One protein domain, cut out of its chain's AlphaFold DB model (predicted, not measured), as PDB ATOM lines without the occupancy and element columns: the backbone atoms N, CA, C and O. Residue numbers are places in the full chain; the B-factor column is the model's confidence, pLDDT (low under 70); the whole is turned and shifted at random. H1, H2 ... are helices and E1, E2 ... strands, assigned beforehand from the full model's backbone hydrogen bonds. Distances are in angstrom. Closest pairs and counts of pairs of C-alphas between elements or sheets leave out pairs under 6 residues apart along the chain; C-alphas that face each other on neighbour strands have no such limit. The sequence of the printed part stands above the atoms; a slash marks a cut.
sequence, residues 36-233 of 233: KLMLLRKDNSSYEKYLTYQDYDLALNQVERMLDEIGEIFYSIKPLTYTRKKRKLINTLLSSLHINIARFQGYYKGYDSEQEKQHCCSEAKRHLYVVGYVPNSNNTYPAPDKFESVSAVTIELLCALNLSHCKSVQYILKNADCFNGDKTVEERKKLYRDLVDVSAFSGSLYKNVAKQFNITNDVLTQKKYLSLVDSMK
ATOM      1  N   LYS A  36     142.068 175.233 206.583       95.94
ATOM      2  CA  LYS A  36     143.358 175.620 207.157       95.94
ATOM      3  C   LYS A  36     143.316 176.997 207.830       95.94
ATOM      4  O   LYS A  36     143.814 177.151 208.939       95.94
ATOM      5  N   LEU A  37     142.626 177.973 207.237       96.50
ATOM      6  CA  LEU A  37     142.391 179.278 207.866       96.50
ATOM      7  C   LEU A  37     141.534 179.178 209.141       96.50
ATOM      8  O   LEU A  37     141.790 179.901 210.101       96.50
ATOM      9  N   MET A  38     140.553 178.270 209.188       96.44
ATOM     10  CA  MET A  38     139.760 178.027 210.400       96.44
ATOM     11  C   MET A  38     140.600 177.419 211.531       96.44
ATOM     12  O   MET A  38     140.445 177.830 212.683       96.44
ATOM     13  N   LEU A  39     141.493 176.472 211.220       96.44
ATOM     14  CA  LEU A  39     142.443 175.927 212.198       96.44
ATOM     15  C   LEU A  39     143.388 177.017 212.706       96.44
ATOM     16  O   LEU A  39     143.498 177.215 213.913       96.44
ATOM     17  N   LEU A  40     143.967 177.794 211.789       96.75
ATOM     18  CA  LEU A  40     144.863 178.898 212.118       96.75
ATOM     19  C   LEU A  40     144.188 179.950 213.013       96.75
ATOM     20  O   LEU A  40     144.802 180.438 213.958       96.75
ATOM     21  N   ARG A  41     142.908 180.267 212.771       96.38
ATOM     22  CA  ARG A  41     142.112 181.156 213.636       96.38
ATOM     23  C   ARG A  41     141.969 180.602 215.054       96.38
ATOM     24  O   ARG A  41     142.108 181.350 216.021       96.38
ATOM     25  N   LYS A  42     141.684 179.303 215.184       96.69
ATOM     26  CA  LYS A  42     141.562 178.631 216.485       96.69
ATOM     27  C   LYS A  42     142.893 178.650 217.236       96.69
ATOM     28  O   LYS A  42     142.914 179.025 218.406       96.69
ATOM     29  N   ASP A  43     143.976 178.287 216.560       96.56
ATOM     30  CA  ASP A  43     145.308 178.225 217.161       96.56
ATOM     31  C   ASP A  43     145.803 179.628 217.551       96.56
ATOM     32  O   ASP A  43     146.315 179.800 218.655       96.56
ATOM     33  N   ASN A  44     145.510 180.662 216.748       96.62
ATOM     34  CA  ASN A  44     145.774 182.057 217.117       96.62
ATOM     35  C   ASN A  44     145.015 182.492 218.380       96.62
ATOM     36  O   ASN A  44     145.585 183.140 219.253       96.62
ATOM     37  N   SER A  45     143.735 182.126 218.506       95.75
ATOM     38  CA  SER A  45     142.957 182.452 219.709       95.75
ATOM     39  C   SER A  45     143.538 181.789 220.961       95.75
ATOM     40  O   SER A  45     143.579 182.410 222.024       95.75
ATOM     41  N   SER A  46     144.009 180.546 220.847       96.19
ATOM     42  CA  SER A  46     144.719 179.867 221.933       96.19
ATOM     43  C   SER A  46     146.051 180.545 222.250       96.19
ATOM     44  O   SER A  46     146.329 180.808 223.415       96.19
ATOM     45  N   TYR A  47     146.840 180.892 221.232       96.00
ATOM     46  CA  TYR A  47     148.110 181.602 221.390       96.00
ATOM     47  C   TYR A  47     147.941 182.926 222.149       96.00
ATOM     48  O   TYR A  47     148.606 183.139 223.162       96.00
ATOM     49  N   GLU A  48     146.991 183.776 221.750       94.06
ATOM     50  CA  GLU A  48     146.707 185.049 222.435       94.06
ATOM     51  C   GLU A  48     146.299 184.856 223.909       94.06
ATOM     52  O   GLU A  48     146.681 185.648 224.784       94.06
ATOM     53  N   LYS A  49     145.565 183.775 224.213       94.75
ATOM     54  CA  LYS A  49     145.229 183.397 225.594       94.75
ATOM     55  C   LYS A  49     146.467 182.978 226.377       94.75
ATOM     56  O   LYS A  49     146.659 183.478 227.481       94.75
ATOM     57  N   TYR A  50     147.321 182.123 225.819       94.94
ATOM     58  CA  TYR A  50     148.543 181.678 226.496       94.94
ATOM     59  C   TYR A  50     149.517 182.825 226.746       94.94
ATOM     60  O   TYR A  50     150.044 182.930 227.848       94.94
ATOM     61  N   LEU A  51     149.658 183.764 225.805       92.81
ATOM     62  CA  LEU A  51     150.415 184.995 226.042       92.81
ATOM     63  C   LEU A  51     149.843 185.818 227.203       92.81
ATOM     64  O   LEU A  51     150.592 186.408 227.978       92.81
ATOM     65  N   THR A  52     148.515 185.867 227.335       91.00
ATOM     66  CA  THR A  52     147.845 186.589 228.425       91.00
ATOM     67  C   THR A  52     148.033 185.904 229.776       91.00
ATOM     68  O   THR A  52     148.223 186.598 230.771       91.00
ATOM     69  N   TYR A  53     148.037 184.572 229.808       92.06
ATOM     70  CA  TYR A  53     148.349 183.786 231.006       92.06
ATOM     71  C   TYR A  53     149.851 183.602 231.251       92.06
ATOM     72  O   TYR A  53     150.225 182.999 232.249       92.06
ATOM     73  N   GLN A  54     150.695 184.133 230.362       91.00
ATOM     74  CA  GLN A  54     152.151 183.991 230.384       91.00
ATOM     75  C   GLN A  54     152.636 182.528 230.350       91.00
ATOM     76  O   GLN A  54     153.744 182.235 230.790       91.00
ATOM     77  N   ASP A  55     151.842 181.628 229.770       91.88
ATOM     78  CA  ASP A  55     152.189 180.216 229.600       91.88
ATOM     79  C   ASP A  55     153.065 180.039 228.351       91.88
ATOM     80  O   ASP A  55     152.574 179.884 227.228       91.88
ATOM     81  N   TYR A  56     154.380 180.149 228.550       91.38
ATOM     82  CA  TYR A  56     155.365 180.141 227.468       91.38
ATOM     83  C   TYR A  56     155.376 178.828 226.685       91.38
ATOM     84  O   TYR A  56     155.386 178.853 225.455       91.38
ATOM     85  N   ASP A  57     155.362 177.691 227.379       90.44
ATOM     86  CA  ASP A  57     155.525 176.377 226.756       90.44
ATOM     87  C   ASP A  57     154.307 176.041 225.875       90.44
ATOM     88  O   ASP A  57     154.456 175.584 224.734       90.44
ATOM     89  N   LEU A  58     153.091 176.364 226.338       93.69
ATOM     90  CA  LEU A  58     151.892 176.239 225.509       93.69
ATOM     91  C   LEU A  58     151.854 177.272 224.379       93.69
ATOM     92  O   LEU A  58     151.442 176.928 223.266       93.69
ATOM     93  N   ALA A  59     152.295 178.511 224.615       93.62
ATOM     94  CA  ALA A  59     152.389 179.524 223.565       93.62
ATOM     95  C   ALA A  59     153.355 179.096 222.449       93.62
ATOM     96  O   ALA A  59     153.020 179.242 221.273       93.62
ATOM     97  N   LEU A  60     154.504 178.512 222.799       92.06
ATOM     98  CA  LEU A  60     155.498 178.017 221.847       92.06
ATOM     99  C   LEU A  60     154.928 176.894 220.979       92.06
ATOM    100  O   LEU A  60     155.032 176.957 219.755       92.06
ATOM    101  N   ASN A  61     154.248 175.927 221.596       92.50
ATOM    102  CA  ASN A  61     153.580 174.848 220.869       92.50
ATOM    103  C   ASN A  61     152.523 175.395 219.889       92.50
ATOM    104  O   ASN A  61     152.462 174.973 218.733       92.50
ATOM    105  N   GLN A  62     151.721 176.387 220.300       94.69
ATOM    106  CA  GLN A  62     150.767 177.007 219.370       94.69
ATOM    107  C   GLN A  62     151.458 177.742 218.226       94.69
ATOM    108  O   GLN A  62     150.989 177.655 217.094       94.69
ATOM    109  N   VAL A  63     152.569 178.432 218.485       93.25
ATOM    110  CA  VAL A  63     153.348 179.099 217.435       93.25
ATOM    111  C   VAL A  63     153.829 178.098 216.390       93.25
ATOM    112  O   VAL A  63     153.641 178.344 215.201       93.25
ATOM    113  N   GLU A  64     154.377 176.954 216.800       91.62
ATOM    114  CA  GLU A  64     154.813 175.900 215.873       91.62
ATOM    115  C   GLU A  64     153.658 175.396 215.001       91.62
ATOM    116  O   GLU A  64     153.759 175.393 213.773       91.62
ATOM    117  N   ARG A  65     152.511 175.090 215.618       93.94
ATOM    118  CA  ARG A  65     151.306 174.666 214.894       93.94
ATOM    119  C   ARG A  65     150.811 175.733 213.918       93.94
ATOM    120  O   ARG A  65     150.481 175.420 212.777       93.94
ATOM    121  N   MET A  66     150.787 176.999 214.330       95.38
ATOM    122  CA  MET A  66     150.397 178.108 213.458       95.38
ATOM    123  C   MET A  66     151.337 178.245 212.255       95.38
ATOM    124  O   MET A  66     150.864 178.494 211.146       95.38
ATOM    125  N   LEU A  67     152.648 178.081 212.447       91.31
ATOM    126  CA  LEU A  67     153.631 178.140 211.361       91.31
ATOM    127  C   LEU A  67     153.431 177.000 210.350       91.31
ATOM    128  O   LEU A  67     153.463 177.261 209.143       91.31
ATOM    129  N   ASP A  68     153.137 175.786 210.818       90.75
ATOM    130  CA  ASP A  68     152.799 174.648 209.953       90.75
ATOM    131  C   ASP A  68     151.521 174.906 209.141       90.75
ATOM    132  O   ASP A  68     151.489 174.702 207.922       90.75
ATOM    133  N   GLU A  69     150.471 175.424 209.786       93.62
ATOM    134  CA  GLU A  69     149.214 175.769 209.118       93.62
ATOM    135  C   GLU A  69     149.409 176.872 208.061       93.62
ATOM    136  O   GLU A  69     148.876 176.779 206.950       93.62
ATOM    137  N   ILE A  70     150.231 177.888 208.349       92.44
ATOM    138  CA  ILE A  70     150.610 178.927 207.376       92.44
ATOM    139  C   ILE A  70     151.342 178.311 206.175       92.44
ATOM    140  O   ILE A  70     151.039 178.655 205.026       92.44
ATOM    141  N   GLY A  71     152.273 177.384 206.415       88.25
ATOM    142  CA  GLY A  71     152.994 176.661 205.367       88.25
ATOM    143  C   GLY A  71     152.072 175.843 204.457       88.25
ATOM    144  O   GLY A  71     152.152 175.937 203.227       88.25
ATOM    145  N   GLU A  72     151.119 175.112 205.036       90.06
ATOM    146  CA  GLU A  72     150.098 174.362 204.292       90.06
ATOM    147  C   GLU A  72     149.196 175.271 203.445       90.06
ATOM    148  O   GLU A  72     148.823 174.914 202.316       90.06
ATOM    149  N   ILE A  73     148.854 176.463 203.949       91.69
ATOM    150  CA  ILE A  73     148.098 177.458 203.178       91.69
ATOM    151  C   ILE A  73     148.926 177.919 201.979       91.69
ATOM    152  O   ILE A  73     148.414 177.887 200.857       91.69
ATOM    153  N   PHE A  74     150.195 178.291 202.175       87.81
ATOM    154  CA  PHE A  74     151.087 178.665 201.073       87.81
ATOM    155  C   PHE A  74     151.155 177.577 200.000       87.81
ATOM    156  O   PHE A  74     150.959 177.867 198.819       87.81
ATOM    157  N   TYR A  75     151.362 176.323 200.408       85.00
ATOM    158  CA  TYR A  75     151.438 175.188 199.490       85.00
ATOM    159  C   TYR A  75     150.140 174.987 198.687       85.00
ATOM    160  O   TYR A  75     150.170 174.608 197.506       85.00
ATOM    161  N   SER A  76     148.996 175.262 199.315       88.50
ATOM    162  CA  SER A  76     147.670 175.107 198.715       88.50
ATOM    163  C   SER A  76     147.327 176.230 197.725       88.50
ATOM    164  O   SER A  76     146.520 176.023 196.821       88.50
ATOM    165  N   ILE A  77     147.944 177.409 197.825       85.75
ATOM    166  CA  ILE A  77     147.689 178.524 196.903       85.75
ATOM    167  C   ILE A  77     148.421 178.291 195.574       85.75
ATOM    168  O   ILE A  77     149.636 178.431 195.467       85.75
ATOM    169  N   LYS A  78     147.668 177.988 194.513       78.69
ATOM    170  CA  LYS A  78     148.187 177.804 193.149       78.69
ATOM    171  C   LYS A  78     147.946 179.052 192.276       78.69
ATOM    172  O   LYS A  78     147.094 179.886 192.599       78.69
ATOM    173  N   PRO A  79     148.642 179.205 191.127       74.88
ATOM    174  CA  PRO A  79     148.486 180.367 190.244       74.88
ATOM    175  C   PRO A  79     147.056 180.642 189.754       74.88
ATOM    176  O   PRO A  79     146.745 181.780 189.420       74.88
ATOM    177  N   LEU A  80     146.170 179.649 189.722       76.12
ATOM    178  CA  LEU A  80     144.787 179.840 189.269       76.12
ATOM    179  C   LEU A  80     143.770 179.908 190.418       76.12
ATOM    180  O   LEU A  80     142.615 180.234 190.170       76.12
ATOM    181  N   THR A  81     144.189 179.681 191.670       79.44
ATOM    182  CA  THR A  81     143.297 179.685 192.847       79.44
ATOM    183  C   THR A  81     142.602 181.035 193.043       79.44
ATOM    184  O   THR A  81     141.427 181.086 193.402       79.44
ATOM    185  N   TYR A  82     143.309 182.135 192.761       87.44
ATOM    186  CA  TYR A  82     142.789 183.502 192.836       87.44
ATOM    187  C   TYR A  82     143.294 184.353 191.670       87.44
ATOM    188  O   TYR A  82     144.319 184.051 191.055       87.44
ATOM    189  N   THR A  83     142.635 185.494 191.431       89.19
ATOM    190  CA  THR A  83     143.167 186.523 190.525       89.19
ATOM    191  C   THR A  83     144.565 186.954 190.969       89.19
ATOM    192  O   THR A  83     144.864 187.012 192.163       89.19
ATOM    193  N   ARG A  84     145.432 187.319 190.016       88.81
ATOM    194  CA  ARG A  84     146.837 187.672 190.294       88.81
ATOM    195  C   ARG A  84     146.986 188.721 191.402       88.81
ATOM    196  O   ARG A  84     147.817 188.560 192.287       88.81
ATOM    197  N   LYS A  85     146.174 189.786 191.371       90.88
ATOM    198  CA  LYS A  85     146.200 190.858 192.384       90.88
ATOM    199  C   LYS A  85     145.856 190.324 193.777       90.88
ATOM    200  O   LYS A  85     146.542 190.648 194.741       90.88
ATOM    201  N   LYS A  86     144.817 189.493 193.869       92.31
ATOM    202  CA  LYS A  86     144.341 188.903 195.123       92.31
ATOM    203  C   LYS A  86     145.325 187.879 195.682       92.31
ATOM    204  O   LYS A  86     145.645 187.941 196.859       92.31
ATOM    205  N   ARG A  87     145.866 187.008 194.826       91.06
ATOM    206  CA  ARG A  87     146.896 186.032 195.197       91.06
ATOM    207  C   ARG A  87     148.135 186.711 195.779       91.06
ATOM    208  O   ARG A  87     148.574 186.340 196.858       91.06
ATOM    209  N   LYS A  88     148.632 187.764 195.119       90.88
ATOM    210  CA  LYS A  88     149.761 188.554 195.625       90.88
ATOM    211  C   LYS A  88     149.488 189.172 196.989       90.88
ATOM    212  O   LYS A  88     150.370 189.157 197.841       90.88
ATOM    213  N   LEU A  89     148.286 189.714 197.198       93.56
ATOM    214  CA  LEU A  89     147.895 190.248 198.502       93.56
ATOM    215  C   LEU A  89     147.882 189.148 199.570       93.56
ATOM    216  O   LEU A  89     148.508 189.325 200.605       93.56
ATOM    217  N   ILE A  90     147.241 188.008 199.294       93.25
ATOM    218  CA  ILE A  90     147.193 186.857 200.209       93.25
ATOM    219  C   ILE A  90     148.609 186.402 200.585       93.25
ATOM    220  O   ILE A  90     148.913 186.285 201.765       93.25
ATOM    221  N   ASN A  91     149.502 186.230 199.608       90.31
ATOM    222  CA  ASN A  91     150.886 185.830 199.871       90.31
ATOM    223  C   ASN A  91     151.654 186.870 200.699       90.31
ATOM    224  O   ASN A  91     152.468 186.504 201.543       90.31
ATOM    225  N   THR A  92     151.395 188.162 200.475       91.38
ATOM    226  CA  THR A  92     152.007 189.251 201.260       91.38
ATOM    227  C   THR A  92     151.549 189.186 202.718       91.38
ATOM    228  O   THR A  92     152.371 189.251 203.626       91.38
ATOM    229  N   LEU A  93     150.243 189.000 202.939       93.88
ATOM    230  CA  LEU A  93     149.642 188.870 204.266       93.88
ATOM    231  C   LEU A  93     150.139 187.619 205.000       93.88
ATOM    232  O   LEU A  93     150.546 187.720 206.149       93.88
ATOM    233  N   LEU A  94     150.186 186.467 204.327       92.00
ATOM    234  CA  LEU A  94     150.735 185.233 204.898       92.00
ATOM    235  C   LEU A  94     152.220 185.371 205.246       92.00
ATOM    236  O   LEU A  94     152.651 184.868 206.278       92.00
ATOM    237  N   SER A  95     152.996 186.086 204.423       88.44
ATOM    238  CA  SER A  95     154.416 186.334 204.708       88.44
ATOM    239  C   SER A  95     154.578 187.217 205.945       88.44
ATOM    240  O   SER A  95     155.377 186.901 206.821       88.44
ATOM    241  N   SER A  96     153.777 188.284 206.048       89.38
ATOM    242  CA  SER A  96     153.732 189.146 207.235       89.38
ATOM    243  C   SER A  96     153.335 188.363 208.484       89.38
ATOM    244  O   SER A  96     153.993 188.469 209.516       89.38
ATOM    245  N   LEU A  97     152.291 187.536 208.387       92.25
ATOM    246  CA  LEU A  97     151.823 186.708 209.493       92.25
ATOM    247  C   LEU A  97     152.912 185.741 209.955       92.25
ATOM    248  O   LEU A  97     153.220 185.693 211.141       92.25
ATOM    249  N   HIS A  98     153.547 185.035 209.019       89.56
ATOM    250  CA  HIS A  98     154.658 184.140 209.317       89.56
ATOM    251  C   HIS A  98     155.783 184.864 210.065       89.56
ATOM    252  O   HIS A  98     156.267 184.365 211.075       89.56
ATOM    253  N   ILE A  99     156.215 186.035 209.583       86.25
ATOM    254  CA  ILE A  99     157.285 186.821 210.219       86.25
ATOM    255  C   ILE A  99     156.896 187.207 211.649       86.25
ATOM    256  O   ILE A  99     157.694 187.019 212.565       86.25
ATOM    257  N   ASN A 100     155.677 187.711 211.847       88.25
ATOM    258  CA  ASN A 100     155.211 188.146 213.163       88.25
ATOM    259  C   ASN A 100     155.085 186.987 214.158       88.25
ATOM    260  O   ASN A 100     155.459 187.146 215.315       88.25
ATOM    261  N   ILE A 101     154.626 185.818 213.712       90.56
ATOM    262  CA  ILE A 101     154.500 184.629 214.562       90.56
ATOM    263  C   ILE A 101     155.872 184.005 214.855       90.56
ATOM    264  O   ILE A 101     156.193 183.727 216.009       90.56
ATOM    265  N   ALA A 102     156.741 183.876 213.848       87.69
ATOM    266  CA  ALA A 102     158.081 183.307 214.010       87.69
ATOM    267  C   ALA A 102     158.997 184.151 214.917       87.69
ATOM    268  O   ALA A 102     159.946 183.623 215.495       87.69
ATOM    269  N   ARG A 103     158.719 185.454 215.089       85.62
ATOM    270  CA  ARG A 103     159.444 186.303 216.053       85.62
ATOM    271  C   ARG A 103     159.393 185.752 217.473       85.62
ATOM    272  O   ARG A 103     160.379 185.917 218.186       85.62
ATOM    273  N   PHE A 104     158.314 185.063 217.858       86.00
ATOM    274  CA  PHE A 104     158.200 184.471 219.190       86.00
ATOM    275  C   PHE A 104     159.338 183.489 219.493       86.00
ATOM    276  O   PHE A 104     159.947 183.543 220.560       86.00
ATOM    277  N   GLN A 105     159.687 182.654 218.511       82.12
ATOM    278  CA  GLN A 105     160.792 181.696 218.615       82.12
ATOM    279  C   GLN A 105     162.152 182.404 218.743       82.12
ATOM    280  O   GLN A 105     163.073 181.881 219.361       82.12
ATOM    281  N   GLY A 106     162.272 183.616 218.192       73.31
ATOM    282  CA  GLY A 106     163.490 184.428 218.236       73.31
ATOM    283  C   GLY A 106     163.754 185.131 219.570       73.31
ATOM    284  O   GLY A 106     164.871 185.598 219.781       73.31
ATOM    285  N   TYR A 107     162.779 185.197 220.484       70.69
ATOM    286  CA  TYR A 107     163.018 185.726 221.834       70.69
ATOM    287  C   TYR A 107     163.821 184.771 222.722       70.69
ATOM    288  O   TYR A 107     164.269 185.171 223.792       70.69
ATOM    289  N   TYR A 108     164.028 183.527 222.279       60.91
ATOM    290  CA  TYR A 108     164.783 182.515 223.007       60.91
ATOM    291  C   TYR A 108     166.253 182.925 223.209       60.91
ATOM    292  O   TYR A 108     167.033 182.990 222.257       60.91
ATOM    293  N   LYS A 109     166.651 183.137 224.470       56.41
ATOM    294  CA  LYS A 109     168.052 183.223 224.911       56.41
ATOM    295  C   LYS A 109     168.302 182.303 226.117       56.41
ATOM    296  O   LYS A 109     168.601 182.793 227.192       56.41
ATOM    297  N   GLY A 110     168.196 180.983 225.927       58.12
ATOM    298  CA  GLY A 110     168.741 179.978 226.860       58.12
ATOM    299  C   GLY A 110     168.176 180.033 228.285       58.12
ATOM    300  O   GLY A 110     168.890 180.397 229.210       58.12
ATOM    301  N   TYR A 111     166.903 179.673 228.440       60.75
ATOM    302  CA  TYR A 111     166.153 179.804 229.693       60.75
ATOM    303  C   TYR A 111     166.518 178.770 230.762       60.75
ATOM    304  O   TYR A 111     166.443 177.573 230.493       60.75
ATOM    305  N   ASP A 112     166.719 179.249 231.993       64.56
ATOM    306  CA  ASP A 112     166.668 178.445 233.228       64.56
ATOM    307  C   ASP A 112     165.643 178.990 234.255       64.56
ATOM    308  O   ASP A 112     165.403 178.354 235.282       64.56
ATOM    309  N   SER A 113     164.995 180.147 234.011       76.06
ATOM    310  CA  SER A 113     164.121 180.807 235.003       76.06
ATOM    311  C   SER A 113     162.712 181.182 234.500       76.06
ATOM    312  O   SER A 113     162.520 181.640 233.375       76.06
ATOM    313  N   GLU A 114     161.701 181.045 235.371       83.06
ATOM    314  CA  GLU A 114     160.290 181.380 235.082       83.06
ATOM    315  C   GLU A 114     160.053 182.880 234.809       83.06
ATOM    316  O   GLU A 114     159.158 183.247 234.047       83.06
ATOM    317  N   GLN A 115     160.877 183.769 235.373       83.81
ATOM    318  CA  GLN A 115     160.775 185.216 235.126       83.81
ATOM    319  C   GLN A 115     161.078 185.579 233.666       83.81
ATOM    320  O   GLN A 115     160.419 186.447 233.090       83.81
ATOM    321  N   GLU A 116     162.043 184.905 233.042       81.56
ATOM    322  CA  GLU A 116     162.386 185.141 231.639       81.56
ATOM    323  C   GLU A 116     161.279 184.646 230.701       81.56
ATOM    324  O   GLU A 116     160.909 185.361 229.769       81.56
ATOM    325  N   LYS A 117     160.664 183.489 230.989       85.69
ATOM    326  CA  LYS A 117     159.492 182.988 230.244       85.69
ATOM    327  C   LYS A 117     158.343 184.004 230.248       85.69
ATOM    328  O   LYS A 117     157.781 184.319 229.195       85.69
ATOM    329  N   GLN A 118     158.032 184.576 231.413       86.94
ATOM    330  CA  GLN A 118     157.005 185.616 231.554       86.94
ATOM    331  C   GLN A 118     157.353 186.894 230.782       86.94
ATOM    332  O   GLN A 118     156.478 187.506 230.150       86.94
ATOM    333  N   HIS A 119     158.625 187.301 230.807       86.56
ATOM    334  CA  HIS A 119     159.105 188.454 230.048       86.56
ATOM    335  C   HIS A 119     158.901 188.248 228.543       86.56
ATOM    336  O   HIS A 119     158.340 189.115 227.873       86.56
ATOM    337  N   CYS A 120     159.244 187.072 228.024       87.25
ATOM    338  CA  CYS A 120     159.090 186.750 226.608       87.25
ATOM    339  C   CYS A 120     157.628 186.720 226.161       87.25
ATOM    340  O   CYS A 120     157.308 187.281 225.114       87.25
ATOM    341  N   CYS A 121     156.720 186.168 226.970       89.19
ATOM    342  CA  CYS A 121     155.279 186.260 226.711       89.19
ATOM    343  C   CYS A 121     154.793 187.719 226.662       89.19
ATOM    344  O   CYS A 121     153.973 188.084 225.816       89.19
ATOM    345  N   SER A 122     155.321 188.575 227.539       87.62
ATOM    346  CA  SER A 122     154.949 189.992 227.605       87.62
ATOM    347  C   SER A 122     155.453 190.783 226.392       87.62
ATOM    348  O   SER A 122     154.695 191.560 225.805       87.62
ATOM    349  N   GLU A 123     156.699 190.558 225.976       87.38
ATOM    350  CA  GLU A 123     157.281 191.164 224.769       87.38
ATOM    351  C   GLU A 123     156.567 190.690 223.498       87.38
ATOM    352  O   GLU A 123     156.196 191.498 222.644       87.38
ATOM    353  N   ALA A 124     156.269 189.394 223.410       88.81
ATOM    354  CA  ALA A 124     155.505 188.830 222.305       88.81
ATOM    355  C   ALA A 124     154.112 189.449 222.191       88.81
ATOM    356  O   ALA A 124     153.698 189.846 221.101       88.81
ATOM    357  N   LYS A 125     153.407 189.602 223.318       89.50
ATOM    358  CA  LYS A 125     152.105 190.272 223.356       89.50
ATOM    359  C   LYS A 125     152.208 191.715 222.862       89.50
ATOM    360  O   LYS A 125     151.371 192.144 222.074       89.50
ATOM    361  N   ARG A 126     153.246 192.456 223.256       86.12
ATOM    362  CA  ARG A 126     153.472 193.828 222.766       86.12
ATOM    363  C   ARG A 126     153.692 193.882 221.261       86.12
ATOM    364  O   ARG A 126     153.154 194.772 220.622       86.12
ATOM    365  N   HIS A 127     154.447 192.943 220.697       86.44
ATOM    366  CA  HIS A 127     154.683 192.890 219.250       86.44
ATOM    367  C   HIS A 127     153.463 192.407 218.460       86.44
ATOM    368  O   HIS A 127     153.321 192.743 217.286       86.44
ATOM    369  N   LEU A 128     152.588 191.621 219.088       88.00
ATOM    370  CA  LEU A 128     151.374 191.126 218.455       88.00
ATOM    371  C   LEU A 128     150.306 192.222 218.339       88.00
ATOM    372  O   LEU A 128     149.698 192.377 217.283       88.00
ATOM    373  N   TYR A 129     150.094 193.001 219.399       87.69
ATOM    374  CA  TYR A 129     149.072 194.048 219.443       87.69
ATOM    375  C   TYR A 129     149.664 195.426 219.118       87.69
ATOM    376  O   TYR A 129     149.906 196.251 220.000       87.69
ATOM    377  N   VAL A 130     149.908 195.667 217.828       85.00
ATOM    378  CA  VAL A 130     150.560 196.891 217.321       85.00
ATOM    379  C   VAL A 130     149.737 197.645 216.279       85.00
ATOM    380  O   VAL A 130     150.065 198.779 215.928       85.00
ATOM    381  N   VAL A 131     148.667 197.050 215.756       84.56
ATOM    382  CA  VAL A 131     147.916 197.655 214.653       84.56
ATOM    383  C   VAL A 131     147.053 198.799 215.190       84.56
ATOM    384  O   VAL A 131     146.242 198.618 216.100       84.56
ATOM    385  N   GLY A 132     147.253 199.998 214.633       81.75
ATOM    386  CA  GLY A 132     146.650 201.237 215.129       81.75
ATOM    387  C   GLY A 132     147.455 201.945 216.217       81.75
ATOM    388  O   GLY A 132     146.982 202.959 216.740       81.75
ATOM    389  N   TYR A 133     148.659 201.454 216.537       82.06
ATOM    390  CA  TYR A 133     149.558 202.069 217.508       82.06
ATOM    391  C   TYR A 133     149.840 203.545 217.193       82.06
ATOM    392  O   TYR A 133     150.070 203.938 216.048       82.06
ATOM    393  N   VAL A 134     149.818 204.380 218.233       76.62
ATOM    394  CA  VAL A 134     150.242 205.781 218.167       76.62
ATOM    395  C   VAL A 134     151.251 206.007 219.290       76.62
ATOM    396  O   VAL A 134     150.874 205.870 220.458       76.62
ATOM    397  N   PRO A 135     152.517 206.332 218.973       70.69
ATOM    398  CA  PRO A 135     153.515 206.614 219.995       70.69
ATOM    399  C   PRO A 135     153.098 207.839 220.809       70.69
ATOM    400  O   PRO A 135     152.668 208.853 220.257       70.69
ATOM    401  N   ASN A 136     153.201 207.736 222.134       69.31
ATOM    402  CA  ASN A 136     152.949 208.858 223.028       69.31
ATOM    403  C   ASN A 136     154.228 209.692 223.222       69.31
ATOM    404  O   ASN A 136     155.342 209.212 223.032       69.31
ATOM    405  N   SER A 137     154.070 210.950 223.633       70.56
ATOM    406  CA  SER A 137     155.186 211.873 223.895       70.56
ATOM    407  C   SER A 137     156.106 211.433 225.039       70.56
ATOM    408  O   SER A 137     157.197 211.972 225.190       70.56
ATOM    409  N   ASN A 138     155.666 210.473 225.858       72.25
ATOM    410  CA  ASN A 138     156.318 210.100 227.111       72.25
ATOM    411  C   ASN A 138     157.171 208.826 226.978       72.25
ATOM    412  O   ASN A 138     157.636 208.311 227.993       72.25
ATOM    413  N   ASN A 139     157.363 208.304 225.758       60.62
ATOM    414  CA  ASN A 139     158.099 207.066 225.458       60.62
ATOM    415  C   ASN A 139     157.622 205.824 226.240       60.62
ATOM    416  O   ASN A 139     158.346 204.832 226.335       60.62
ATOM    417  N   THR A 140     156.409 205.843 226.797       62.81
ATOM    418  CA  THR A 140     155.835 204.685 227.487       62.81
ATOM    419  C   THR A 140     154.993 203.885 226.513       62.81
ATOM    420  O   THR A 140     154.115 204.428 225.847       62.81
ATOM    421  N   TYR A 141     155.226 202.575 226.434       61.31
ATOM    422  CA  TYR A 141     154.376 201.726 225.610       61.31
ATOM    423  C   TYR A 141     152.971 201.624 226.246       61.31
ATOM    424  O   TYR A 141     152.853 201.170 227.385       61.31
ATOM    425  N   PRO A 142     151.908 202.067 225.553       66.88
ATOM    426  CA  PRO A 142     150.527 201.888 225.970       66.88
ATOM    427  C   PRO A 142     150.178 200.405 226.095       66.88
ATOM    428  O   PRO A 142     150.818 199.534 225.507       66.88
ATOM    429  N   ALA A 143     149.141 200.141 226.885       75.25
ATOM    430  CA  ALA A 143     148.682 198.793 227.160       75.25
ATOM    431  C   ALA A 143     148.294 198.070 225.840       75.25
ATOM    432  O   ALA A 143     147.534 198.642 225.051       75.25
ATOM    433  N   PRO A 144     148.839 196.863 225.564       75.94
ATOM    434  CA  PRO A 144     148.650 196.159 224.288       75.94
ATOM    435  C   PRO A 144     147.182 195.873 223.943       75.94
ATOM    436  O   PRO A 144     146.795 195.879 222.784       75.94
ATOM    437  N   ASP A 145     146.340 195.681 224.954       72.62
ATOM    438  CA  ASP A 145     144.899 195.427 224.847       72.62
ATOM    439  C   ASP A 145     144.093 196.567 224.196       72.62
ATOM    440  O   ASP A 145     142.926 196.377 223.860       72.62
ATOM    441  N   LYS A 146     144.701 197.742 223.987       80.19
ATOM    442  CA  LYS A 146     144.083 198.879 223.287       80.19
ATOM    443  C   LYS A 146     144.284 198.869 221.771       80.19
ATOM    444  O   LYS A 146     143.728 199.733 221.093       80.19
ATOM    445  N   PHE A 147     145.088 197.948 221.246       86.31
ATOM    446  CA  PHE A 147     145.417 197.863 219.823       86.31
ATOM    447  C   PHE A 147     144.859 196.595 219.202       86.31
ATOM    448  O   PHE A 147     144.421 195.675 219.888       86.31
ATOM    449  N   GLU A 148     144.879 196.546 217.876       90.25
ATOM    450  CA  GLU A 148     144.447 195.361 217.151       90.25
ATOM    451  C   GLU A 148     145.611 194.357 217.060       90.25
ATOM    452  O   GLU A 148     146.766 194.730 216.814       90.25
ATOM    453  N   SER A 149     145.307 193.069 217.244       92.88
ATOM    454  CA  SER A 149     146.270 191.982 217.048       92.88
ATOM    455  C   SER A 149     146.579 191.823 215.559       92.88
ATOM    456  O   SER A 149     145.689 191.552 214.748       92.88
ATOM    457  N   VAL A 150     147.855 191.962 215.185       93.06
ATOM    458  CA  VAL A 150     148.315 191.812 213.797       93.06
ATOM    459  C   VAL A 150     147.955 190.434 213.246       93.06
ATOM    460  O   VAL A 150     147.578 190.318 212.077       93.06
ATOM    461  N   SER A 151     148.017 189.386 214.074       93.69
ATOM    462  CA  SER A 151     147.703 188.027 213.650       93.69
ATOM    463  C   SER A 151     146.203 187.819 213.477       93.69
ATOM    464  O   SER A 151     145.793 187.331 212.425       93.69
ATOM    465  N   ALA A 152     145.383 188.256 214.438       94.94
ATOM    466  CA  ALA A 152     143.928 188.133 214.360       94.94
ATOM    467  C   ALA A 152     143.367 188.883 213.144       94.94
ATOM    468  O   ALA A 152     142.680 188.284 212.314       94.94
ATOM    469  N   VAL A 153     143.739 190.157 212.979       96.25
ATOM    470  CA  VAL A 153     143.313 190.985 211.838       96.25
ATOM    471  C   VAL A 153     143.719 190.332 210.520       96.25
ATOM    472  O   VAL A 153     142.918 190.241 209.587       96.25
ATOM    473  N   THR A 154     144.965 189.854 210.428       96.25
ATOM    474  CA  THR A 154     145.472 189.230 209.201       96.25
ATOM    475  C   THR A 154     144.711 187.949 208.869       96.25
ATOM    476  O   THR A 154     144.346 187.749 207.709       96.25
ATOM    477  N   ILE A 155     144.433 187.093 209.856       97.00
ATOM    478  CA  ILE A 155     143.693 185.839 209.662       97.00
ATOM    479  C   ILE A 155     142.252 186.116 209.219       97.00
ATOM    480  O   ILE A 155     141.792 185.508 208.250       97.00
ATOM    481  N   GLU A 156     141.552 187.062 209.850       97.12
ATOM    482  CA  GLU A 156     140.190 187.434 209.438       97.12
ATOM    483  C   GLU A 156     140.163 188.025 208.027       97.12
ATOM    484  O   GLU A 156     139.315 187.667 207.203       97.12
ATOM    485  N   LEU A 157     141.142 188.867 207.688       96.94
ATOM    486  CA  LEU A 157     141.261 189.398 206.335       96.94
ATOM    487  C   LEU A 157     141.537 188.287 205.309       96.94
ATOM    488  O   LEU A 157     140.960 188.296 204.218       96.94
ATOM    489  N   LEU A 158     142.388 187.312 205.637       96.62
ATOM    490  CA  LEU A 158     142.641 186.142 204.793       96.62
ATOM    491  C   LEU A 158     141.368 185.304 204.595       96.62
ATOM    492  O   LEU A 158     141.087 184.898 203.463       96.62
ATOM    493  N   CYS A 159     140.564 185.109 205.645       95.88
ATOM    494  CA  CYS A 159     139.247 184.469 205.559       95.88
ATOM    495  C   CYS A 159     138.311 185.237 204.614       95.88
ATOM    496  O   CYS A 159     137.760 184.653 203.676       95.88
ATOM    497  N   ALA A 160     138.182 186.555 204.792       95.69
ATOM    498  CA  ALA A 160     137.340 187.403 203.950       95.69
ATOM    499  C   ALA A 160     137.782 187.375 202.478       95.69
ATOM    500  O   ALA A 160     136.949 187.291 201.565       95.69
ATOM    501  N   LEU A 161     139.098 187.390 202.237       94.94
ATOM    502  CA  LEU A 161     139.677 187.212 200.912       94.94
ATOM    503  C   LEU A 161     139.318 185.834 200.353       94.94
ATOM    504  O   LEU A 161     138.838 185.771 199.225       94.94
ATOM    505  N   ASN A 162     139.481 184.737 201.085       93.88
ATOM    506  CA  ASN A 162     139.160 183.405 200.565       93.88
ATOM    507  C   ASN A 162     137.666 183.254 200.201       93.88
ATOM    508  O   ASN A 162     137.339 182.824 199.091       93.88
ATOM    509  N   LEU A 163     136.761 183.687 201.087       91.88
ATOM    510  CA  LEU A 163     135.308 183.546 200.921       91.88
ATOM    511  C   LEU A 163     134.748 184.425 199.786       91.88
ATOM    512  O   LEU A 163     133.929 183.981 198.973       91.88
ATOM    513  N   SER A 164     135.232 185.665 199.661       90.19
ATOM    514  CA  SER A 164     134.722 186.648 198.694       90.19
ATOM    515  C   SER A 164     135.358 186.500 197.306       90.19
ATOM    516  O   SER A 164     136.082 187.373 196.821       90.19
ATOM    517  N   HIS A 165     135.136 185.364 196.643       77.88
ATOM    518  CA  HIS A 165     135.836 184.995 195.406       77.88
ATOM    519  C   HIS A 165     135.561 185.920 194.204       77.88
ATOM    520  O   HIS A 165     136.508 186.257 193.495       77.88
ATOM    521  N   CYS A 166     134.322 186.383 194.013       82.88
ATOM    522  CA  CYS A 166     133.942 187.266 192.897       82.88
ATOM    523  C   CYS A 166     134.108 188.765 193.186       82.88
ATOM    524  O   CYS A 166     133.892 189.591 192.301       82.88
ATOM    525  N   LYS A 167     134.438 189.149 194.423       90.81
ATOM    526  CA  LYS A 167     134.530 190.563 194.804       90.81
ATOM    527  C   LYS A 167     135.927 191.112 194.528       90.81
ATOM    528  O   LYS A 167     136.932 190.404 194.631       90.81
ATOM    529  N   SER A 168     135.988 192.397 194.186       91.88
ATOM    530  CA  SER A 168     137.262 193.090 194.023       91.88
ATOM    531  C   SER A 168     137.989 193.185 195.365       91.88
ATOM    532  O   SER A 168     137.373 193.243 196.427       91.88
ATOM    533  N   VAL A 169     139.320 193.243 195.317       93.88
ATOM    534  CA  VAL A 169     140.124 193.396 196.534       93.88
ATOM    535  C   VAL A 169     139.761 194.683 197.281       93.88
ATOM    536  O   VAL A 169     139.664 194.651 198.499       93.88
ATOM    537  N   GLN A 170     139.494 195.789 196.573       92.94
ATOM    538  CA  GLN A 170     139.079 197.038 197.222       92.94
ATOM    539  C   GLN A 170     137.758 196.888 197.978       92.94
ATOM    540  O   GLN A 170     137.637 197.377 199.095       92.94
ATOM    541  N   TYR A 171     136.784 196.184 197.390       93.12
ATOM    542  CA  TYR A 171     135.520 195.914 198.065       93.12
ATOM    543  C   TYR A 171     135.739 195.092 199.338       93.12
ATOM    544  O   TYR A 171     135.174 195.413 200.377       93.12
ATOM    545  N   ILE A 172     136.578 194.056 199.278       95.06
ATOM    546  CA  ILE A 172     136.866 193.212 200.444       95.06
ATOM    547  C   ILE A 172     137.560 194.038 201.523       95.06
ATOM    548  O   ILE A 172     137.095 194.059 202.654       95.06
ATOM    549  N   LEU A 173     138.604 194.793 201.171       94.75
ATOM    550  CA  LEU A 173     139.286 195.635 202.146       94.75
ATOM    551  C   LEU A 173     138.371 196.677 202.776       94.75
ATOM    552  O   LEU A 173     138.591 196.979 203.937       94.75
ATOM    553  N   LYS A 174     137.351 197.177 202.065       93.69
ATOM    554  CA  LYS A 174     136.356 198.124 202.590       93.69
ATOM    555  C   LYS A 174     135.325 197.494 203.526       93.69
ATOM    556  O   LYS A 174     134.866 198.197 204.418       93.69
ATOM    557  N   ASN A 175     135.002 196.211 203.370       93.19
ATOM    558  CA  ASN A 175     133.867 195.589 204.067       93.19
ATOM    559  C   ASN A 175     134.229 194.376 204.944       93.19
ATOM    560  O   ASN A 175     133.349 193.831 205.594       93.19
ATOM    561  N   ALA A 176     135.479 193.904 204.935       93.44
ATOM    562  CA  ALA A 176     135.885 192.735 205.716       93.44
ATOM    563  C   ALA A 176     135.771 193.004 207.219       93.44
ATOM    564  O   ALA A 176     136.373 193.955 207.698       93.44
ATOM    565  N   ASP A 177     135.082 192.153 207.964       92.44
ATOM    566  CA  ASP A 177     134.984 192.268 209.418       92.44
ATOM    567  C   ASP A 177     136.246 191.690 210.085       92.44
ATOM    568  O   ASP A 177     136.348 190.494 210.338       92.44
ATOM    569  N   CYS A 178     137.280 192.523 210.217       93.06
ATOM    570  CA  CYS A 178     138.612 192.117 210.688       93.06
ATOM    571  C   CYS A 178     139.222 193.069 211.723       93.06
ATOM    572  O   CYS A 178     140.336 192.830 212.172       93.06
ATOM    573  N   PHE A 179     138.513 194.138 212.088       92.75
ATOM    574  CA  PHE A 179     138.926 195.093 213.115       92.75
ATOM    575  C   PHE A 179     137.844 195.152 214.188       92.75
ATOM    576  O   PHE A 179     136.679 194.892 213.893       92.75
ATOM    577  N   ASN A 180     138.204 195.539 215.406       86.19
ATOM    578  CA  ASN A 180     137.238 195.675 216.481       86.19
ATOM    579  C   ASN A 180     136.352 196.913 216.277       86.19
ATOM    580  O   ASN A 180     136.820 198.060 216.281       86.19
ATOM    581  N   GLY A 181     135.047 196.667 216.162       85.94
ATOM    582  CA  GLY A 181     134.023 197.692 215.980       85.94
ATOM    583  C   GLY A 181     134.013 198.321 214.586       85.94
ATOM    584  O   GLY A 181     134.844 198.033 213.723       85.94
ATOM    585  N   ASP A 182     133.059 199.225 214.378       87.81
ATOM    586  CA  ASP A 182     132.898 199.908 213.100       87.81
ATOM    587  C   ASP A 182     134.018 200.930 212.886       87.81
ATOM    588  O   ASP A 182     134.215 201.848 213.683       87.81
ATOM    589  N   LYS A 183     134.764 200.768 211.789       90.94
ATOM    590  CA  LYS A 183     135.836 201.683 211.380       90.94
ATOM    591  C   LYS A 183     135.449 202.410 210.099       90.94
ATOM    592  O   LYS A 183     135.012 201.789 209.126       90.94
ATOM    593  N   THR A 184     135.694 203.712 210.052       93.56
ATOM    594  CA  THR A 184     135.606 204.502 208.819       93.56
ATOM    595  C   THR A 184     136.647 204.041 207.793       93.56
ATOM    596  O   THR A 184     137.642 203.390 208.117       93.56
ATOM    597  N   VAL A 185     136.456 204.400 206.519       92.75
ATOM    598  CA  VAL A 185     137.411 204.048 205.450       92.75
ATOM    599  C   VAL A 185     138.814 204.595 205.740       92.75
ATOM    600  O   VAL A 185     139.795 203.889 205.508       92.75
ATOM    601  N   GLU A 186     138.925 205.812 206.275       93.19
ATOM    602  CA  GLU A 186     140.219 206.434 206.581       93.19
ATOM    603  C   GLU A 186     140.928 205.764 207.763       93.19
ATOM    604  O   GLU A 186     142.129 205.494 207.692       93.19
ATOM    605  N   GLU A 187     140.191 205.384 208.809       92.88
ATOM    606  CA  GLU A 187     140.754 204.591 209.908       92.88
ATOM    607  C   GLU A 187     141.264 203.241 209.405       92.88
ATOM    608  O   GLU A 187     142.384 202.840 209.716       92.88
ATOM    609  N   ARG A 188     140.497 202.568 208.542       94.50
ATOM    610  CA  ARG A 188     140.906 201.294 207.932       94.50
ATOM    611  C   ARG A 188     142.164 201.439 207.089       94.50
ATOM    612  O   ARG A 188     143.021 200.561 207.141       94.50
ATOM    613  N   LYS A 189     142.317 202.540 206.341       94.19
ATOM    614  CA  LYS A 189     143.558 202.823 205.600       94.19
ATOM    615  C   LYS A 189     144.754 202.870 206.538       94.19
ATOM    616  O   LYS A 189     145.761 202.232 206.240       94.19
ATOM    617  N   LYS A 190     144.641 203.581 207.662       92.31
ATOM    618  CA  LYS A 190     145.704 203.632 208.673       92.31
ATOM    619  C   LYS A 190     146.011 202.232 209.216       92.31
ATOM    620  O   LYS A 190     147.149 201.788 209.112       92.31
ATOM    621  N   LEU A 191     144.996 201.502 209.676       93.94
ATOM    622  CA  LEU A 191     145.174 200.165 210.254       93.94
ATOM    623  C   LEU A 191     145.812 199.177 209.263       93.94
ATOM    624  O   LEU A 191     146.716 198.434 209.627       93.94
ATOM    625  N   TYR A 192     145.418 199.196 207.986       95.12
ATOM    626  CA  TYR A 192     146.063 198.356 206.973       95.12
ATOM    627  C   TYR A 192     147.509 198.763 206.683       95.12
ATOM    628  O   TYR A 192     148.316 197.899 206.341       95.12
ATOM    629  N   ARG A 193     147.868 200.046 206.785       91.81
ATOM    630  CA  ARG A 193     149.272 200.470 206.636       91.81
ATOM    631  C   ARG A 193     150.140 199.916 207.764       91.81
ATOM    632  O   ARG A 193     151.266 199.518 207.486       91.81
ATOM    633  N   ASP A 194     149.582 199.814 208.967       89.50
ATOM    634  CA  ASP A 194     150.260 199.271 210.151       89.50
ATOM    635  C   ASP A 194     150.298 197.725 210.164       89.50
ATOM    636  O   ASP A 194     151.093 197.127 210.881       89.50
ATOM    637  N   LEU A 195     149.447 197.064 209.368       91.81
ATOM    638  CA  LEU A 195     149.247 195.607 209.390       91.81
ATOM    639  C   LEU A 195     150.424 194.787 208.836       91.81
ATOM    640  O   LEU A 195     150.654 193.657 209.267       91.81
ATOM    641  N   VAL A 196     151.117 195.289 207.810       89.00
ATOM    642  CA  VAL A 196     152.097 194.488 207.059       89.00
ATOM    643  C   VAL A 196     153.516 194.828 207.483       89.00
ATOM    644  O   VAL A 196     153.966 195.959 207.310       89.00
ATOM    645  N   ASP A 197     154.244 193.817 207.957       83.50
ATOM    646  CA  ASP A 197     155.660 193.950 208.277       83.50
ATOM    647  C   ASP A 197     156.464 194.325 207.027       83.50
ATOM    648  O   ASP A 197     156.301 193.727 205.959       83.50
ATOM    649  N   VAL A 198     157.372 195.294 207.153       81.38
ATOM    650  CA  VAL A 198     158.189 195.779 206.028       81.38
ATOM    651  C   VAL A 198     158.988 194.640 205.380       81.38
ATOM    652  O   VAL A 198     159.127 194.597 204.154       81.38
ATOM    653  N   SER A 199     159.434 193.670 206.179       78.38
ATOM    654  CA  SER A 199     160.206 192.503 205.731       78.38
ATOM    655  C   SER A 199     159.364 191.513 204.915       78.38
ATOM    656  O   SER A 199     159.904 190.662 204.209       78.38
ATOM    657  N   ALA A 200     158.031 191.615 204.954       77.88
ATOM    658  CA  ALA A 200     157.154 190.797 204.117       77.88
ATOM    659  C   ALA A 200     157.243 191.192 202.632       77.88
ATOM    660  O   ALA A 200     157.018 190.360 201.749       77.88
ATOM    661  N   PHE A 201     157.597 192.447 202.330       75.06
ATOM    662  CA  PHE A 201     157.682 192.948 200.955       75.06
ATOM    663  C   PHE A 201     158.962 192.532 200.222       75.06
ATOM    664  O   PHE A 201     158.980 192.545 198.990       75.06
ATOM    665  N   SER A 202     160.020 192.152 200.945       67.62
ATOM    666  CA  SER A 202     161.264 191.630 200.358       67.62
ATOM    667  C   SER A 202     161.169 190.162 199.932       67.62
ATOM    668  O   SER A 202     162.106 189.656 199.318       67.62
ATOM    669  N   GLY A 203     160.069 189.461 200.243       57.66
ATOM    670  CA  GLY A 203     159.933 188.019 199.989       57.66
ATOM    671  C   GLY A 203     160.896 187.159 200.819       57.66
ATOM    672  O   GLY A 203     161.056 185.966 200.574       57.66
ATOM    673  N   SER A 204     161.557 187.756 201.811       53.22
ATOM    674  CA  SER A 204     162.526 187.094 202.677       53.22
ATOM    675  C   SER A 204     161.808 186.317 203.777       53.22
ATOM    676  O   SER A 204     161.744 186.754 204.924       53.22
ATOM    677  N   LEU A 205     161.240 185.166 203.425       58.91
ATOM    678  CA  LEU A 205     160.911 184.137 204.410       58.91
ATOM    679  C   LEU A 205     162.191 183.410 204.829       58.91
ATOM    680  O   LEU A 205     163.156 183.337 204.061       58.91
ATOM    681  N   TYR A 206     162.207 182.850 206.042       57.38
ATOM    682  CA  TYR A 206     163.315 182.006 206.486       57.38
ATOM    683  C   TYR A 206     163.579 180.909 205.445       57.38
ATOM    684  O   TYR A 206     162.661 180.221 204.993       57.38
ATOM    685  N   LYS A 207     164.850 180.741 205.059       55.53
ATOM    686  CA  LYS A 207     165.281 179.880 203.941       55.53
ATOM    687  C   LYS A 207     164.763 178.439 204.048       55.53
ATOM    688  O   LYS A 207     164.517 177.808 203.025       55.53
ATOM    689  N   ASN A 208     164.583 177.939 205.270       55.09
ATOM    690  CA  ASN A 208     164.079 176.593 205.541       55.09
ATOM    691  C   ASN A 208     162.584 176.469 205.213       55.09
ATOM    692  O   ASN A 208     162.195 175.539 204.518       55.09
ATOM    693  N   VAL A 209     161.780 177.463 205.590       57.66
ATOM    694  CA  VAL A 209     160.338 177.528 205.299       57.66
ATOM    695  C   VAL A 209     160.099 177.720 203.801       57.66
ATOM    696  O   VAL A 209     159.288 177.024 203.193       57.66
ATOM    697  N   ALA A 210     160.868 178.613 203.170       59.78
ATOM    698  CA  ALA A 210     160.787 178.833 201.728       59.78
ATOM    699  C   ALA A 210     161.090 177.553 200.925       59.78
ATOM    700  O   ALA A 210     160.426 177.291 199.921       59.78
ATOM    701  N   LYS A 211     162.055 176.740 201.385       58.78
ATOM    702  CA  LYS A 211     162.399 175.438 200.789       58.78
ATOM    703  C   LYS A 211     161.362 174.354 201.076       58.78
ATOM    704  O   LYS A 211     161.020 173.612 200.165       58.78
ATOM    705  N   GLN A 212     160.868 174.261 202.309       56.34
ATOM    706  CA  GLN A 212     159.905 173.236 202.717       56.34
ATOM    707  C   GLN A 212     158.567 173.382 201.983       56.34
ATOM    708  O   GLN A 212     157.986 172.388 201.559       56.34
ATOM    709  N   PHE A 213     158.110 174.619 201.768       56.16
ATOM    710  CA  PHE A 213     156.794 174.891 201.180       56.16
ATOM    711  C   PHE A 213     156.844 175.420 199.735       56.16
ATOM    712  O   PHE A 213     155.806 175.795 199.189       56.16
ATOM    713  N   ASN A 214     158.022 175.440 199.091       54.44
ATOM    714  CA  ASN A 214     158.229 175.974 197.733       54.44
ATOM    715  C   ASN A 214     157.609 177.370 197.532       54.44
ATOM    716  O   ASN A 214     156.922 177.641 196.540       54.44
ATOM    717  N   ILE A 215     157.819 178.261 198.502       61.81
ATOM    718  CA  ILE A 215     157.166 179.571 198.506       61.81
ATOM    719  C   ILE A 215     157.797 180.443 197.420       61.81
ATOM    720  O   ILE A 215     158.997 180.708 197.411       61.81
ATOM    721  N   THR A 216     156.968 180.883 196.477       58.84
ATOM    722  CA  THR A 216     157.391 181.796 195.410       58.84
ATOM    723  C   THR A 216     157.374 183.243 195.906       58.84
ATOM    724  O   THR A 216     156.502 183.620 196.688       58.84
ATOM    725  N   ASN A 217     158.269 184.091 195.384       65.50
ATOM    726  CA  ASN A 217     158.264 185.551 195.594       65.50
ATOM    727  C   ASN A 217     157.086 186.253 194.877       65.50
ATOM    728  O   ASN A 217     157.230 187.316 194.267       65.50
ATOM    729  N   ASP A 218     155.891 185.665 194.919       79.81
ATOM    730  CA  ASP A 218     154.669 186.215 194.338       79.81
ATOM    731  C   ASP A 218     153.938 187.098 195.359       79.81
ATOM    732  O   ASP A 218     152.772 186.868 195.681       79.81
ATOM    733  N   VAL A 219     154.644 188.109 195.874       86.25
ATOM    734  CA  VAL A 219     154.137 189.118 196.819       86.25
ATOM    735  C   VAL A 219     153.925 190.477 196.131       86.25
ATOM    736  O   VAL A 219     154.276 190.695 194.957       86.25
ATOM    737  N   LEU A 220     153.265 191.400 196.830       89.81
ATOM    738  CA  LEU A 220     153.188 192.806 196.444       89.81
ATOM    739  C   LEU A 220     154.492 193.516 196.816       89.81
ATOM    740  O   LEU A 220     155.151 193.162 197.781       89.81
ATOM    741  N   THR A 221     154.836 194.564 196.071       89.94
ATOM    742  CA  THR A 221     155.796 195.553 196.572       89.94
ATOM    743  C   THR A 221     155.079 196.486 197.542       89.94
ATOM    744  O   THR A 221     153.875 196.711 197.383       89.94
ATOM    745  N   GLN A 222     155.808 197.108 198.472       91.56
ATOM    746  CA  GLN A 222     155.234 198.077 199.414       91.56
ATOM    747  C   GLN A 222     154.430 199.171 198.692       91.56
ATOM    748  O   GLN A 222     153.266 199.402 199.006       91.56
ATOM    749  N   LYS A 223     154.985 199.759 197.620       93.31
ATOM    750  CA  LYS A 223     154.285 200.755 196.785       93.31
ATOM    751  C   LYS A 223     152.946 200.240 196.236       93.31
ATOM    752  O   LYS A 223     151.965 200.979 196.211       93.31
ATOM    753  N   LYS A 224     152.891 198.983 195.780       94.06
ATOM    754  CA  LYS A 224     151.655 198.377 195.248       94.06
ATOM    755  C   LYS A 224     150.647 198.064 196.348       94.06
ATOM    756  O   LYS A 224     149.453 198.174 196.091       94.06
ATOM    757  N   TYR A 225     151.114 197.672 197.530       94.69
ATOM    758  CA  TYR A 225     150.265 197.465 198.697       94.69
ATOM    759  C   TYR A 225     149.629 198.778 199.162       94.69
ATOM    760  O   TYR A 225     148.406 198.870 199.219       94.69
ATOM    761  N   LEU A 226     150.435 199.822 199.368       94.62
ATOM    762  CA  LEU A 226     149.948 201.140 199.782       94.62
ATOM    763  C   LEU A 226     148.977 201.733 198.759       94.62
ATOM    764  O   LEU A 226     147.873 202.111 199.120       94.62
ATOM    765  N   SER A 227     149.304 201.682 197.464       95.25
ATOM    766  CA  SER A 227     148.382 202.120 196.405       95.25
ATOM    767  C   SER A 227     147.041 201.374 196.427       95.25
ATOM    768  O   SER A 227     146.000 201.944 196.103       95.25
ATOM    769  N   LEU A 228     147.053 200.095 196.800       94.75
ATOM    770  CA  LEU A 228     145.852 199.280 196.902       94.75
ATOM    771  C   LEU A 228     144.999 199.717 198.106       94.75
ATOM    772  O   LEU A 228     143.790 199.881 197.929       94.75
ATOM    773  N   VAL A 229     145.620 199.965 199.262       94.25
ATOM    774  CA  VAL A 229     144.975 200.512 200.472       94.25
ATOM    775  C   VAL A 229     144.418 201.918 200.212       94.25
ATOM    776  O   VAL A 229     143.255 202.193 200.492       94.25
ATOM    777  N   ASP A 230     145.195 202.789 199.578       93.56
ATOM    778  CA  ASP A 230     144.811 204.179 199.309       93.56
ATOM    779  C   ASP A 230     143.662 204.283 198.300       93.56
ATOM    780  O   ASP A 230     142.861 205.213 198.356       93.56
ATOM    781  N   SER A 231     143.535 203.291 197.409       92.38
ATOM    782  CA  SER A 231     142.446 203.217 196.428       92.38
ATOM    783  C   SER A 231     141.079 202.848 197.016       92.38
ATOM    784  O   SER A 231     140.100 202.796 196.268       92.38
ATOM    785  N   MET A 232     140.994 202.564 198.321       91.06
ATOM    786  CA  MET A 232     139.714 202.367 198.999       91.06
ATOM    787  C   MET A 232     138.911 203.677 198.991       91.06
ATOM    788  O   MET A 232     139.382 204.709 199.474       91.06
ATOM    789  N   LYS A 233     137.703 203.608 198.426       80.56
ATOM    790  CA  LYS A 233     136.699 204.678 198.380       80.56
ATOM    791  C   LYS A 233     135.491 204.260 199.195       80.56
ATOM    792  O   LYS A 233     135.077 203.092 199.034       80.56
TER     793      LYS A 233
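AT A GLANCE: This is residues 36 to 233 of the 233 residues of an uncharacterized protein of Subdoligranulum sp (UniProt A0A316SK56). Three long helices, H1, H2 and H3, form a lengthwise bundle whose fourth place is shared by two helices, H4 toward one end and H5 toward the other. The shorter helices H6, H7 and H9 gather beside the H5 half, H6 packing on H5 and H9 on H7; between H7 and H9 the chain crosses over H3 to little H8 near H2 and comes back, while residues 135 to 140 stick out of the link after E1. The printed part has 198 residues, with nine named helices and one named strand in the order H1, H2, H3, H4, E1, H5, H6, H7, H8, H9; the class is mostly helix. The whole is compact, with a radius of gyration of the C-alphas of 16.7 A and spans of 51 by 42 by 27 A.

HOW THE PARTS SIT: H1, residues 36 to 53, and H2, residues 56 to 76, form a helical hairpin and touch at a shallow tilt of 18 degrees, opposite ways; their closest C-alphas, of Tyr 47 and Ala 59, are 5.2 A apart. H3, residues 84 to 106, forms the next helical hairpin with H2, touching it at a shallow tilt of 23 degrees, with the C-alphas of Val 63 and Ile 101 closest at 6.3 A. H1 and H3 are apart. H4, residues 114 to 128, touches H3 in a third helical hairpin, with the C-alphas of Phe 104 and Ala 124 closest at 6.0 A. H4 also touches H1, at a steep tilt of 50 degrees, where the closest C-alphas, of Leu 51 and Cys 121, are 5.1 A apart. E1, residues 129 to 131, pairs with no named strand, but it forms a short antiparallel pairing with residues 148 to 149. H5, residues 150 to 163, is the fifth helix of the bundle, a group of helices that touch one another in part, made of H1, H2, H3, H4 and H5, and it is the hub, touching four helices: H1, H3, H6 and H7. It touches H3 at a shallow tilt of 28 degrees, with the C-alphas of Leu 97 and Ser 151 closest at 6.0 A. It touches H1 with that helix's residues 37 to 45 alone, the C-alphas of Arg 41 and Ile 155 being closest at 6.3 A. H6, residues 169 to 175, touches H5, with the C-alphas of Leu 161 and Ile 172 closest at 6.6 A. H7, residues 185 to 195, only just touches H5, with 3 pairs of C-alphas within 8 A, the closest being those of Val 150 and Leu 195 at 5.9 A. H8, residues 207 to 212, is close to H2 but not clearly touching it; the C-alphas of Gly 71 and Val 209 are closest at 7.4 A. H9, residues 222 to 230, touches H7 at a shallow tilt of 23 degrees, opposite ways, with the C-alphas of Lys 189 and Val 229 closest at 5.8 A. Every O i to N i+4 pair is within hydrogen-bond range in H1, H2, H4, H5, H6, H7, H8 and H9, and 16 of 19 are in H3.

IN THESE COORDINATES: H1 begins at C-alpha 36, (143.358, 175.620, 207.157), and is 25.7 A long. H2 measures 30.2 A, H3 32.7 A, H4 21.2 A and H5 20.1 A. H3 ends at C-alpha 106, (163.490, 184.428, 218.236). H9 ends at C-alpha 230, (144.811, 204.179, 199.309).

THE WHOLE: The two C-alphas farthest apart, of Asp 112 and Lys 233, are 52.9 A from each other. The printed part has no cut and ends at the chain's last residue, 233. The links E1 to H5 and H7 to H8 are long. The mean pLDDT of the printed part is 85.5; residues 108 to 112, 136, 139 to 142 and 202 to 217 are under 70.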